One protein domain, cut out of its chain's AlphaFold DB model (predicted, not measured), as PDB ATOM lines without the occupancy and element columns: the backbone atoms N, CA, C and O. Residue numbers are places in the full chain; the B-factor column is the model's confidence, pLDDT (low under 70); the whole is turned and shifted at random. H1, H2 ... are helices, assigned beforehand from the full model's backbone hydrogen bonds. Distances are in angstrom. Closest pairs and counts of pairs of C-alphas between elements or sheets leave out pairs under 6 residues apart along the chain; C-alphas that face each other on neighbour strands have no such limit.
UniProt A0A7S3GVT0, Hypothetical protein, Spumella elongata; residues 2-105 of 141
ATOM      1  N   CYS A   2      77.463  59.045 575.876       60.66
ATOM      2  CA  CYS A   2      78.457  58.785 576.933       60.66
ATOM      3  C   CYS A   2      78.901  60.037 577.719       60.66
ATOM      4  O   CYS A   2      79.021  59.988 578.939       60.66
ATOM      5  N   GLU A   3      79.064  61.184 577.052       68.50
ATOM      6  CA  GLU A   3      79.433  62.447 577.716       68.50
ATOM      7  C   GLU A   3      78.284  63.070 578.533       68.50
ATOM      8  O   GLU A   3      78.514  63.684 579.574       68.50
ATOM      9  N   LEU A   4      77.027  62.851 578.126       63.53
ATOM     10  CA  LEU A   4      75.853  63.272 578.902       63.53
ATOM     11  C   LEU A   4      75.711  62.433 580.182       63.53
ATOM     12  O   LEU A   4      75.419  62.990 581.237       63.53
ATOM     13  N   ARG A   5      75.995  61.123 580.122       59.34
ATOM     14  CA  ARG A   5      75.971  60.233 581.298       59.34
ATOM     15  C   ARG A   5      76.934  60.702 582.388       59.34
ATOM     16  O   ARG A   5      76.544  60.807 583.547       59.34
ATOM     17  N   LYS A   6      78.171  61.040 582.006       65.44
ATOM     18  CA  LYS A   6      79.204  61.548 582.926       65.44
ATOM     19  C   LYS A   6      78.787  62.858 583.594       65.44
ATOM     20  O   LYS A   6      79.088  63.064 584.763       65.44
ATOM     21  N   LYS A   7      78.076  63.723 582.865       70.62
ATOM     22  CA  LYS A   7      77.632  65.030 583.361       70.62
ATOM     23  C   LYS A   7      76.433  64.946 584.310       70.62
ATOM     24  O   LYS A   7      76.351  65.744 585.236       70.62
ATOM     25  N   PHE A   8      75.517  64.008 584.080       73.25
ATOM     26  CA  PHE A   8      74.292  63.860 584.877       73.25
ATOM     27  C   PHE A   8      74.361  62.750 585.937       73.25
ATOM     28  O   PHE A   8      73.372  62.521 586.624       73.25
ATOM     29  N   SER A   9      75.505  62.067 586.073       76.75
ATOM     30  CA  SER A   9      75.712  60.964 587.029       76.75
ATOM     31  C   SER A   9      74.593  59.913 586.989       76.75
ATOM     32  O   SER A   9      74.166  59.399 588.021       76.75
ATOM     33  N   VAL A  10      74.106  59.605 585.784       80.69
ATOM     34  CA  VAL A  10      73.076  58.581 585.571       80.69
ATOM     35  C   VAL A  10      73.742  57.207 585.559       80.69
ATOM     36  O   VAL A  10      74.632  56.953 584.747       80.69
ATOM     37  N   ASP A  11      73.300  56.338 586.463       83.69
ATOM     38  CA  ASP A  11      73.771  54.959 586.611       83.69
ATOM     39  C   ASP A  11      72.955  54.015 585.708       83.69
ATOM     40  O   ASP A  11      72.002  53.369 586.142       83.69
ATOM     41  N   ASP A  12      73.284  54.021 584.413       87.12
ATOM     42  CA  ASP A  12      72.777  53.076 583.411       87.12
ATOM     43  C   ASP A  12      73.837  51.992 583.184       87.12
ATOM     44  O   ASP A  12      74.747  52.157 582.369       87.12
ATOM     45  N   ALA A  13      73.749  50.913 583.967       85.12
ATOM     46  CA  ALA A  13      74.803  49.907 584.105       85.12
ATOM     47  C   ALA A  13      75.270  49.288 582.775       85.12
ATOM     48  O   ALA A  13      76.436  48.919 582.653       85.12
ATOM     49  N   LEU A  14      74.374  49.181 581.787       88.94
ATOM     50  CA  LEU A  14      74.647  48.565 580.483       88.94
ATOM     51  C   LEU A  14      74.477  49.549 579.310       88.94
ATOM     52  O   LEU A  14      74.393  49.116 578.162       88.94
ATOM     53  N   ASP A  15      74.407  50.859 579.582       88.94
ATOM     54  CA  ASP A  15      74.147  51.910 578.584       88.94
ATOM     55  C   ASP A  15      72.889  51.623 577.713       88.94
ATOM     56  O   ASP A  15      72.829  51.970 576.524       88.94
ATOM     57  N   VAL A  16      71.848  51.010 578.300       93.06
ATOM     58  CA  VAL A  16      70.626  50.587 577.589       93.06
ATOM     59  C   VAL A  16      69.899  51.786 576.991       93.06
ATOM     60  O   VAL A  16      69.458  51.749 575.839       93.06
ATOM     61  N   TRP A  17      69.797  52.883 577.741       91.12
ATOM     62  CA  TRP A  17      69.168  54.106 577.254       91.12
ATOM     63  C   TRP A  17      69.989  54.742 576.126       91.12
ATOM     64  O   TRP A  17      69.435  55.214 575.130       91.12
ATOM     65  N   GLY A  18      71.317  54.721 576.256       89.69
ATOM     66  CA  GLY A  18      72.234  55.317 575.290       89.69
ATOM     67  C   GLY A  18      72.229  54.614 573.932       89.69
ATOM     68  O   GLY A  18      72.252  55.299 572.910       89.69
ATOM     69  N   VAL A  19      72.193  53.278 573.923       92.69
ATOM     70  CA  VAL A  19      72.223  52.466 572.695       92.69
ATOM     71  C   VAL A  19      70.815  52.225 572.163       92.69
ATOM     72  O   VAL A  19      70.509  52.611 571.036       92.69
ATOM     73  N   HIS A  20      69.933  51.630 572.965       95.00
ATOM     74  CA  HIS A  20      68.609  51.220 572.497       95.00
ATOM     75  C   HIS A  20      67.618  52.381 572.496       95.00
ATOM     76  O   HIS A  20      66.907  52.572 571.511       95.00
ATOM     77  N   GLY A  21      67.603  53.187 573.563       94.38
ATOM     78  CA  GLY A  21      66.711  54.343 573.667       94.38
ATOM     79  C   GLY A  21      66.992  55.376 572.577       94.38
ATOM     80  O   GLY A  21      66.146  55.638 571.721       94.38
ATOM     81  N   MET A  22      68.207  55.927 572.559       94.38
ATOM     82  CA  MET A  22      68.576  56.957 571.582       94.38
ATOM     83  C   MET A  22      68.753  56.407 570.163       94.38
ATOM     84  O   MET A  22      68.383  57.092 569.210       94.38
ATOM     85  N   GLY A  23      69.278  55.186 570.006       95.75
ATOM     86  CA  GLY A  23      69.395  54.540 568.697       95.75
ATOM     87  C   GLY A  23      68.030  54.282 568.060       95.75
ATOM     88  O   GLY A  23      67.825  54.621 566.896       95.75
ATOM     89  N   GLY A  24      67.068  53.778 568.839       96.31
ATOM     90  CA  GLY A  24      65.687  53.600 568.392       96.31
ATOM     91  C   GLY A  24      65.014  54.926 568.048       96.31
ATOM     92  O   GLY A  24      64.445  55.058 566.969       96.31
ATOM     93  N   PHE A  25      65.144  55.938 568.912       96.94
ATOM     94  CA  PHE A  25      64.540  57.256 568.698       96.94
ATOM     95  C   PHE A  25      64.997  57.905 567.383       96.94
ATOM     96  O   PHE A  25      64.171  58.327 566.570       96.94
ATOM     97  N   TRP A  26      66.310  57.938 567.140       96.31
ATOM     98  CA  TRP A  26      66.849  58.473 565.890       96.31
ATOM     99  C   TRP A  26      66.492  57.605 564.687       96.31
ATOM    100  O   TRP A  26      66.126  58.153 563.651       96.31
ATOM    101  N   GLY A  27      66.527  56.277 564.822       96.19
ATOM    102  CA  GLY A  27      66.107  55.360 563.763       96.19
ATOM    103  C   GLY A  27      64.667  55.615 563.312       96.19
ATOM    104  O   GLY A  27      64.413  55.765 562.119       96.19
ATOM    105  N   THR A  28      63.733  55.758 564.257       96.06
ATOM    106  CA  THR A  28      62.322  56.047 563.959       96.06
ATOM    107  C   THR A  28      62.153  57.376 563.228       96.06
ATOM    108  O   THR A  28      61.459  57.427 562.214       96.06
ATOM    109  N   ILE A  29      62.816  58.445 563.679       96.19
ATOM    110  CA  ILE A  29      62.748  59.756 563.013       96.19
ATOM    111  C   ILE A  29      63.328  59.683 561.593       96.19
ATOM    112  O   ILE A  29      62.729  60.202 560.648       96.19
ATOM    113  N   LEU A  30      64.470  59.011 561.429       95.75
ATOM    114  CA  LEU A  30      65.137  58.871 560.137       95.75
ATOM    115  C   LEU A  30      64.302  58.073 559.132       95.75
ATOM    116  O   LEU A  30      64.358  58.396 557.950       95.75
ATOM    117  N   LEU A  31      63.457  57.129 559.565       92.81
ATOM    118  CA  LEU A  31      62.491  56.483 558.664       92.81
ATOM    119  C   LEU A  31      61.557  57.500 557.998       92.81
ATOM    120  O   LEU A  31      61.243  57.367 556.821       92.81
ATOM    121  N   GLY A  32      61.139  58.548 558.711       91.50
ATOM    122  CA  GLY A  32      60.293  59.592 558.131       91.50
ATOM    123  C   GLY A  32      60.996  60.437 557.064       91.50
ATOM    124  O   GLY A  32      60.336  60.966 556.170       91.50
ATOM    125  N   ALA A  33      62.328  60.534 557.129       92.94
ATOM    126  CA  ALA A  33      63.144  61.318 556.203       92.94
ATOM    127  C   ALA A  33      63.741  60.491 555.050       92.94
ATOM    128  O   ALA A  33      63.915  61.016 553.950       92.94
ATOM    129  N   LEU A  34      64.069  59.220 555.297       93.50
ATOM    130  CA  LEU A  34      64.896  58.391 554.416       93.50
ATOM    131  C   LEU A  34      64.166  57.175 553.832       93.50
ATOM    132  O   LEU A  34      64.765  56.469 553.029       93.50
ATOM    133  N   ALA A  35      62.902  56.918 554.196       90.88
ATOM    134  CA  ALA A  35      62.144  55.806 553.619       90.88
ATOM    135  C   ALA A  35      62.037  55.927 552.090       90.88
ATOM    136  O   ALA A  35      61.447  56.881 551.569       90.88
ATOM    137  N   ASP A  36      62.601  54.949 551.385       88.31
ATOM    138  CA  ASP A  36      62.639  54.912 549.928       88.31
ATOM    139  C   ASP A  36      61.258  54.519 549.358       88.31
ATOM    140  O   ASP A  36      60.713  53.471 549.722       88.31
ATOM    141  N   PRO A  37      60.659  55.336 548.468       83.38
ATOM    142  CA  PRO A  37      59.410  54.984 547.798       83.38
ATOM    143  C   PRO A  37      59.465  53.673 546.994       83.38
ATOM    144  O   PRO A  37      58.433  53.025 546.856       83.38
ATOM    145  N   SER A  38      60.624  53.277 546.464       82.81
ATOM    146  CA  SER A  38      60.764  52.051 545.660       82.81
ATOM    147  C   SER A  38      60.630  50.765 546.479       82.81
ATOM    148  O   SER A  38      60.263  49.725 545.936       82.81
ATOM    149  N   GLU A  39      60.853  50.848 547.790       83.50
ATOM    150  CA  GLU A  39      60.781  49.702 548.696       83.50
ATOM    151  C   GLU A  39      59.336  49.373 549.089       83.50
ATOM    152  O   GLU A  39      58.948  48.211 549.119       83.50
ATOM    153  N   CYS A  40      58.520  50.384 549.406       83.81
ATOM    154  CA  CYS A  40      57.159  50.181 549.929       83.81
ATOM    155  C   CYS A  40      56.197  51.358 549.658       83.81
ATOM    156  O   CYS A  40      55.127  51.424 550.262       83.81
ATOM    157  N   GLY A  41      56.555  52.318 548.804       82.31
ATOM    158  CA  GLY A  41      55.802  53.565 548.622       82.31
ATOM    159  C   GLY A  41      54.513  53.433 547.809       82.31
ATOM    160  O   GLY A  41      53.604  54.234 548.002       82.31
ATOM    161  N   ASP A  42      54.408  52.424 546.944       84.19
ATOM    162  CA  ASP A  42      53.236  52.183 546.096       84.19
ATOM    163  C   ASP A  42      52.661  50.781 546.335       84.19
ATOM    164  O   ASP A  42      53.348  49.771 546.196       84.19
ATOM    165  N   ALA A  43      51.372  50.726 546.676       84.44
ATOM    166  CA  ALA A  43      50.637  49.487 546.907       84.44
ATOM    167  C   ALA A  43      50.590  48.560 545.681       84.44
ATOM    168  O   ALA A  43      50.530  47.344 545.843       84.44
ATOM    169  N   ALA A  44      50.618  49.121 544.469       84.50
ATOM    170  CA  ALA A  44      50.502  48.362 543.230       84.50
ATOM    171  C   ALA A  44      51.832  47.750 542.768       84.50
ATOM    172  O   ALA A  44      51.826  46.723 542.090       84.50
ATOM    173  N   THR A  45      52.962  48.373 543.116       84.62
ATOM    174  CA  THR A  45      54.297  47.993 542.618       84.62
ATOM    175  C   THR A  45      55.248  47.496 543.707       84.62
ATOM    176  O   THR A  45      56.369  47.095 543.394       84.62
ATOM    177  N   ALA A  46      54.809  47.468 544.970       85.25
ATOM    178  CA  ALA A  46      55.651  47.042 546.076       85.25
ATOM    179  C   ALA A  46      56.155  45.586 545.933       85.25
ATOM    180  O   ALA A  46      55.404  44.689 545.530       85.25
ATOM    181  N   PRO A  47      57.407  45.309 546.335       84.75
ATOM    182  CA  PRO A  47      57.953  43.963 546.426       84.75
ATOM    183  C   PRO A  47      57.145  43.063 547.371       84.75
ATOM    184  O   PRO A  47      56.618  43.509 548.388       84.75
ATOM    185  N   LYS A  48      57.140  41.748 547.111       86.50
ATOM    186  CA  LYS A  48      56.398  40.749 547.913       86.50
ATOM    187  C   LYS A  48      56.813  40.685 549.395       86.50
ATOM    188  O   LYS A  48      56.046  40.196 550.217       86.50
ATOM    189  N   TYR A  49      58.020  41.140 549.737       85.75
ATOM    190  CA  TYR A  49      58.488  41.209 551.126       85.75
ATOM    191  C   TYR A  49      57.972  42.446 551.877       85.75
ATOM    192  O   TYR A  49      58.129  42.523 553.095       85.75
ATOM    193  N   CYS A  50      57.361  43.410 551.182       84.88
ATOM    194  CA  CYS A  50      56.770  44.573 551.818       84.88
ATOM    195  C   CYS A  50      55.497  44.161 552.570       84.88
ATOM    196  O   CYS A  50      54.488  43.797 551.969       84.88
ATOM    197  N   VAL A  51      55.541  44.230 553.902       83.94
ATOM    198  CA  VAL A  51      54.414  43.839 554.767       83.94
ATOM    199  C   VAL A  51      53.253  44.838 554.676       83.94
ATOM    200  O   VAL A  51      52.101  44.437 554.797       83.94
ATOM    201  N   ASN A  52      53.544  46.123 554.442       82.06
ATOM    202  CA  ASN A  52      52.557  47.208 554.446       82.06
ATOM    203  C   ASN A  52      52.813  48.197 553.294       82.06
ATOM    204  O   ASN A  52      53.362  49.283 553.515       82.06
ATOM    205  N   PRO A  53      52.460  47.844 552.054       86.56
ATOM    206  CA  PRO A  53      52.773  48.674 550.903       86.56
ATOM    207  C   PRO A  53      51.852  49.906 550.829       86.56
ATOM    208  O   PRO A  53      50.696  49.867 551.246       86.56
ATOM    209  N   GLY A  54      52.384  51.030 550.348       82.94
ATOM    210  CA  GLY A  54      51.701  52.328 550.301       82.94
ATOM    211  C   GLY A  54      51.637  53.084 551.634       82.94
ATOM    212  O   GLY A  54      50.961  54.108 551.715       82.94
ATOM    213  N   THR A  55      52.297  52.601 552.695       81.38
ATOM    214  CA  THR A  55      52.122  53.161 554.052       81.38
ATOM    215  C   THR A  55      53.215  54.126 554.496       81.38
ATOM    216  O   THR A  55      52.919  55.109 555.175       81.38
ATOM    217  N   VAL A  56      54.476  53.863 554.143       82.94
ATOM    218  CA  VAL A  56      55.626  54.649 554.602       82.94
ATOM    219  C   VAL A  56      56.471  55.045 553.405       82.94
ATOM    220  O   VAL A  56      57.099  54.213 552.759       82.94
ATOM    221  N   THR A  57      56.526  56.344 553.145       89.69
ATOM    222  CA  THR A  57      57.477  56.941 552.213       89.69
ATOM    223  C   THR A  57      57.967  58.263 552.781       89.69
ATOM    224  O   THR A  57      57.242  58.921 553.537       89.69
ATOM    225  N   ARG A  58      59.201  58.651 552.452       91.00
ATOM    226  CA  ARG A  58      59.769  59.916 552.918       91.00
ATOM    227  C   ARG A  58      58.878  61.093 552.511       91.00
ATOM    228  O   ARG A  58      58.625  61.337 551.335       91.00
ATOM    229  N   SER A  59      58.407  61.845 553.495       92.12
ATOM    230  CA  SER A  59      57.631  63.068 553.289       92.12
ATOM    231  C   SER A  59      57.642  63.903 554.566       92.12
ATOM    232  O   SER A  59      57.915  63.387 555.650       92.12
ATOM    233  N   GLY A  60      57.325  65.198 554.464       93.12
ATOM    234  CA  GLY A  60      57.195  66.051 555.652       93.12
ATOM    235  C   GLY A  60      56.111  65.550 556.615       93.12
ATOM    236  O   GLY A  60      56.299  65.572 557.830       93.12
ATOM    237  N   GLU A  61      55.014  65.016 556.073       92.75
ATOM    238  CA  GLU A  61      53.949  64.400 556.864       92.75
ATOM    239  C   GLU A  61      54.442  63.135 557.582       92.75
ATOM    240  O   GLU A  61      54.197  62.969 558.779       92.75
ATOM    241  N   GLN A  62      55.190  62.268 556.890       92.62
ATOM    242  CA  GLN A  62      55.734  61.051 557.492       92.62
ATOM    243  C   GLN A  62      56.773  61.366 558.568       92.62
ATOM    244  O   GLN A  62      56.760  60.743 559.626       92.62
ATOM    245  N   PHE A  63      57.632  62.362 558.347       95.38
ATOM    246  CA  PHE A  63      58.549  62.854 559.373       95.38
ATOM    247  C   PHE A  63      57.799  63.317 560.629       95.38
ATOM    248  O   PHE A  63      58.153  62.913 561.735       95.38
ATOM    249  N   GLY A  64      56.721  64.091 560.465       96.19
ATOM    250  CA  GLY A  64      55.872  64.523 561.577       96.19
ATOM    251  C   GLY A  64      55.238  63.353 562.334       96.19
ATOM    252  O   GLY A  64      55.302  63.311 563.564       96.19
ATOM    253  N   LYS A  65      54.693  62.363 561.612       95.06
ATOM    254  CA  LYS A  65      54.126  61.138 562.205       95.06
ATOM    255  C   LYS A  65      55.167  60.355 563.004       95.06
ATOM    256  O   LYS A  65      54.892  59.971 564.137       95.06
ATOM    257  N   GLN A  66      56.364  60.156 562.450       96.31
ATOM    258  CA  GLN A  66      57.424  59.404 563.122       96.31
ATOM    259  C   GLN A  66      58.008  60.146 564.323       96.31
ATOM    260  O   GLN A  66      58.289  59.524 565.343       96.31
ATOM    261  N   LEU A  67      58.138  61.472 564.244       97.44
ATOM    262  CA  LEU A  67      58.542  62.290 565.384       97.44
ATOM    263  C   LEU A  67      57.516  62.195 566.519       97.44
ATOM    264  O   LEU A  67      57.892  61.958 567.667       97.44
ATOM    265  N   ALA A  68      56.225  62.333 566.202       97.75
ATOM    266  CA  ALA A  68      55.156  62.190 567.184       97.75
ATOM    267  C   ALA A  68      55.152  60.787 567.807       97.75
ATOM    268  O   ALA A  68      55.104  60.665 569.029       97.75
ATOM    269  N   ALA A  69      55.277  59.734 566.992       96.88
ATOM    270  CA  ALA A  69      55.365  58.358 567.468       96.88
ATOM    271  C   ALA A  69      56.574  58.145 568.395       96.88
ATOM    272  O   ALA A  69      56.416  57.619 569.495       96.88
ATOM    273  N   ALA A  70      57.764  58.606 568.001       97.75
ATOM    274  CA  ALA A  70      58.982  58.467 568.795       97.75
ATOM    275  C   ALA A  70      58.870  59.179 570.154       97.75
ATOM    276  O   ALA A  70      59.225  58.605 571.185       97.75
ATOM    277  N   VAL A  71      58.332  60.404 570.179       98.12
ATOM    278  CA  VAL A  71      58.127  61.176 571.416       98.12
ATOM    279  C   VAL A  71      57.070  60.529 572.306       98.12
ATOM    280  O   VAL A  71      57.311  60.361 573.500       98.12
ATOM    281  N   LEU A  72      55.924  60.129 571.748       98.19
ATOM    282  CA  LEU A  72      54.857  59.480 572.515       98.19
ATOM    283  C   LEU A  72      55.336  58.165 573.133       98.19
ATOM    284  O   LEU A  72      55.125  57.949 574.326       98.19
ATOM    285  N   CYS A  73      56.041  57.327 572.369       97.75
ATOM    286  CA  CYS A  73      56.629  56.091 572.879       97.75
ATOM    287  C   CYS A  73      57.659  56.358 573.982       97.75
ATOM    288  O   CYS A  73      57.638  55.675 575.007       97.75
ATOM    289  N   ALA A  74      58.535  57.354 573.812       97.25
ATOM    290  CA  ALA A  74      59.529  57.713 574.820       97.25
ATOM    291  C   ALA A  74      58.877  58.200 576.125       97.25
ATOM    292  O   ALA A  74      59.232  57.725 577.204       97.25
ATOM    293  N   VAL A  75      57.893  59.101 576.031       97.94
ATOM    294  CA  VAL A  75      57.171  59.638 577.196       97.94
ATOM    295  C   VAL A  75      56.377  58.542 577.894       97.94
ATOM    296  O   VAL A  75      56.493  58.397 579.110       97.94
ATOM    297  N   TYR A  76      55.611  57.747 577.145       98.19
ATOM    298  CA  TYR A  76      54.833  56.643 577.701       98.19
ATOM    299  C   TYR A  76      55.734  55.651 578.436       98.19
ATOM    300  O   TYR A  76      55.494  55.358 579.606       98.19
ATOM    301  N   SER A  77      56.807  55.194 577.782       97.38
ATOM    302  CA  SER A  77      57.729  54.217 578.366       97.38
ATOM    303  C   SER A  77      58.378  54.764 579.635       97.38
ATOM    304  O   SER A  77      58.399  54.085 580.653       97.38
ATOM    305  N   PHE A  78      58.844  56.016 579.620       96.62
ATOM    306  CA  PHE A  78      59.455  56.626 580.796       96.62
ATOM    307  C   PHE A  78      58.462  56.791 581.952       96.62
ATOM    308  O   PHE A  78      58.743  56.356 583.067       96.62
ATOM    309  N   VAL A  79      57.297  57.399 581.702       98.25
ATOM    310  CA  VAL A  79      56.317  57.720 582.751       98.25
ATOM    311  C   VAL A  79      55.726  56.450 583.352       98.25
ATOM    312  O   VAL A  79      55.703  56.309 584.574       98.25
ATOM    313  N   VAL A  80      55.281  55.510 582.516       98.38
ATOM    314  CA  VAL A  80      54.661  54.270 582.992       98.38
ATOM    315  C   VAL A  80      55.675  53.427 583.755       98.38
ATOM    316  O   VAL A  80      55.385  53.013 584.878       98.38
ATOM    317  N   THR A  81      56.884  53.230 583.221       97.25
ATOM    318  CA  THR A  81      57.927  52.480 583.932       97.25
ATOM    319  C   THR A  81      58.328  53.174 585.230       97.25
ATOM    320  O   THR A  81      58.463  52.504 586.249       97.25
ATOM    321  N   PHE A  82      58.454  54.504 585.251       96.50
ATOM    322  CA  PHE A  82      58.763  55.240 586.477       96.50
ATOM    323  C   PHE A  82      57.698  55.025 587.560       96.50
ATOM    324  O   PHE A  82      58.039  54.723 588.706       96.50
ATOM    325  N   VAL A  83      56.415  55.139 587.202       98.00
ATOM    326  CA  VAL A  83      55.301  54.905 588.133       98.00
ATOM    327  C   VAL A  83      55.310  53.462 588.629       98.00
ATOM    328  O   VAL A  83      55.236  53.240 589.835       98.00
ATOM    329  N   LEU A  84      55.466  52.481 587.737       97.62
ATOM    330  CA  LEU A  84      55.518  51.067 588.113       97.62
ATOM    331  C   LEU A  84      56.679  50.768 589.063       97.62
ATOM    332  O   LEU A  84      56.465  50.138 590.095       97.62
ATOM    333  N   LEU A  85      57.884  51.264 588.775       96.62
ATOM    334  CA  LEU A  85      59.040  51.082 589.654       96.62
ATOM    335  C   LEU A  85      58.805  51.722 591.025       96.62
ATOM    336  O   LEU A  85      59.171  51.138 592.043       96.62
ATOM    337  N   LYS A  86      58.162  52.895 591.083       95.81
ATOM    338  CA  LYS A  86      57.794  53.520 592.357       95.81
ATOM    339  C   LYS A  86      56.798  52.672 593.137       95.81
ATOM    340  O   LYS A  86      57.027  52.471 594.323       95.81
ATOM    341  N   LEU A  87      55.752  52.164 592.487       97.31
ATOM    342  CA  LEU A  87      54.740  51.317 593.119       97.31
ATOM    343  C   LEU A  87      55.329  49.997 593.622       97.31
ATOM    344  O   LEU A  87      55.088  49.623 594.766       97.31
ATOM    345  N   ILE A  88      56.148  49.326 592.809       97.25
ATOM    346  CA  ILE A  88      56.832  48.089 593.201       97.25
ATOM    347  C   ILE A  88      57.729  48.353 594.411       97.25
ATOM    348  O   ILE A  88      57.660  47.611 595.385       97.25
ATOM    349  N   ASN A  89      58.484  49.456 594.410       95.69
ATOM    350  CA  ASN A  89      59.384  49.808 595.508       95.69
ATOM    351  C   ASN A  89      58.669  50.116 596.841       95.69
ATOM    352  O   ASN A  89      59.340  50.216 597.865       95.69
ATOM    353  N   LEU A  90      57.338  50.278 596.855       94.38
ATOM    354  CA  LEU A  90      56.562  50.383 598.100       94.38
ATOM    355  C   LEU A  90      56.339  49.022 598.769       94.38
ATOM    356  O   LEU A  90      56.157  48.971 599.981       94.38
ATOM    357  N   VAL A  91      56.329  47.941 597.988       96.19
ATOM    358  CA  VAL A  91      56.038  46.581 598.467       96.19
ATOM    359  C   VAL A  91      57.317  45.756 598.559       96.19
ATOM    360  O   VAL A  91      57.551  45.077 599.553       96.19
ATOM    361  N   VAL A  92      58.157  45.838 597.528       93.62
ATOM    362  CA  VAL A  92      59.415  45.104 597.407       93.62
ATOM    363  C   VAL A  92      60.514  46.105 597.047       93.62
ATOM    364  O   VAL A  92      60.539  46.594 595.913       93.62
ATOM    365  N   PRO A  93      61.414  46.448 597.988       90.56
ATOM    366  CA  PRO A  93      62.533  47.338 597.710       90.56
ATOM    367  C   PRO A  93      63.366  46.814 596.535       90.56
ATOM    368  O   PRO A  93      63.931  45.728 596.601       90.56
ATOM    369  N   ILE A  94      63.441  47.591 595.454       90.75
ATOM    370  CA  ILE A  94      64.098  47.164 594.204       90.75
ATOM    371  C   ILE A  94      65.621  47.262 594.330       90.75
ATOM    372  O   ILE A  94      66.369  46.529 593.687       90.75
ATOM    373  N   ARG A  95      66.101  48.209 595.142       87.94
ATOM    374  CA  ARG A  95      67.531  48.438 595.324       87.94
ATOM    375  C   ARG A  95      68.057  47.580 596.481       87.94
ATOM    376  O   ARG A  95      67.497  47.679 597.573       87.94
ATOM    377  N   PRO A  96      69.176  46.858 596.294       86.06
ATOM    378  CA  PRO A  96      69.821  46.120 597.374       86.06
ATOM    379  C   PRO A  96      70.174  47.022 598.561       86.06
ATOM    380  O   PRO A  96      70.465  48.219 598.392       86.06
ATOM    381  N   SER A  97      70.190  46.433 599.759       82.12
ATOM    382  CA  SER A  97      70.642  47.097 600.985       82.12
ATOM    383  C   SER A  97      72.109  47.542 600.871       82.12
ATOM    384  O   SER A  97      72.848  47.084 600.001       82.12
ATOM    385  N   ALA A  98      72.562  48.448 601.744       78.75
ATOM    386  CA  ALA A  98      73.962  48.894 601.739       78.75
ATOM    387  C   ALA A  98      74.943  47.717 601.905       78.75
ATOM    388  O   ALA A  98      75.915  47.624 601.158       78.75
ATOM    389  N   MET A  99      74.619  46.769 602.793       67.31
ATOM    390  CA  MET A  99      75.402  45.545 602.982       67.31
ATOM    391  C   MET A  99      75.361  44.620 601.760       67.31
ATOM    392  O   MET A  99      76.394  44.084 601.373       67.31
ATOM    393  N   GLY A 100      74.201  44.479 601.105       71.12
ATOM    394  CA  GLY A 100      74.059  43.699 599.868       71.12
ATOM    395  C   GLY A 100      74.763  44.309 598.650       71.12
ATOM    396  O   GLY A 100      74.897  43.642 597.637       71.12
ATOM    397  N   LYS A 101      75.222  45.566 598.725       69.12
ATOM    398  CA  LYS A 101      76.107  46.162 597.708       69.12
ATOM    399  C   LYS A 101      77.588  45.971 598.018       69.12
ATOM    400  O   LYS A 101      78.396  45.991 597.097       69.12
ATOM    401  N   GLN A 102      77.949  45.878 599.301       73.12
ATOM    402  CA  GLN A 102      79.326  45.597 599.724       73.12
ATOM    403  C   GLN A 102      79.673  44.121 599.519       73.12
ATOM    404  O   GLN A 102      80.794  43.797 599.133       73.12
ATOM    405  N   ARG A 103      78.707  43.231 599.761       72.56
ATOM    406  CA  ARG A 103      78.797  41.805 599.448       72.56
ATOM    407  C   ARG A 103      78.267  41.546 598.032       72.56
ATOM    408  O   ARG A 103      77.448  42.314 597.547       72.56
ATOM    409  N   SER A 104      78.741  40.498 597.356       80.56
ATOM    410  CA  SER A 104      78.235  40.145 596.018       80.56
ATOM    411  C   SER A 104      76.746  39.784 596.073       80.56
ATOM    412  O   SER A 104      76.340  39.053 596.981       80.56
ATOM    413  N   LEU A 105      75.966  40.239 595.084       85.94
ATOM    414  CA  LEU A 105      74.553  39.864 594.941       85.94
ATOM    415  C   LEU A 105      74.385  38.359 594.724       85.94
ATOM    416  O   LEU A 105      73.425  37.785 595.227       85.94
TER     417      LEU A 105
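This is residues 2 to 105 of the 141 residues of the protein "Hypothetical protein" of Spumella elongata (UniProt A0A7S3GVT0). Two long helices, H2 and H4, run opposite ways as a narrow V, close together where H2 ends and H4 begins, and a small head of H3 and the loop of residues 41 to 59 sits at that closed end. H4 is the longer arm: its residues 75 to 84 and 87 to 91 stick out, and the short H5 lies beyond its far end, while the short H1 lies near the start of H2. The printed part has 104 residues with five named helices, H1 to H5 in order along the chain, and no named strand; the class is all helix. The whole is extended, with a radius of gyration of the C-alphas of 20.3 A and spans of 64 by 32 by 24 A.

Find C-alpha 2 at (78.457, 58.785, 576.933); there H1 begins, residues 2 to 8. H2, residues 16 to 34, starts at C-alpha 16, at (70.626, 50.587, 577.589), and is 25.1 A long, with a kink of 26 degrees near residue 28. H3 is residues 37 to 40. After residues 41 to 59, which hold no named element, look for C-alpha 60 at (57.195, 66.051, 555.652): from there H4, residues 60 to 91, runs 47.0 A. H5, residues 98 to 102, is 6.6 A long and ends at C-alpha 102, at (79.326, 45.597, 599.724).

Begin with H2 and H4, which touch at a shallow tilt of 20 degrees and run opposite ways. Their closest C-alphas, those of Gly 32 and Phe 63, are 3.9 A apart; H2 touches H4 with residues 25 to 33 alone, and H4 touches H2 with residues 60 to 74 alone. H1 is close to but not clearly touching H2, at a steep tilt of 62 degrees; the closest C-alphas, those of Cys 2 and Gly 18, are 7.3 A apart. H3 is apart from H2 and from H4, and H5 is apart from H4. In H1 and H5 each O i to N i+4 pair is within hydrogen-bond range, in H2 12 of 15 and in H4 27 of 28; H3 is too short for such a pair.

Look to Ala 44 and Met 99 for the two C-alphas farthest apart, 64.8 A. The printed part has no cut. The link from H3 to H4, 19 residues, is long, and the link from H2 to H3 is tight. The mean pLDDT of the printed part is 88.4; it is under 70 at residues 2 to 6, 99 and 101.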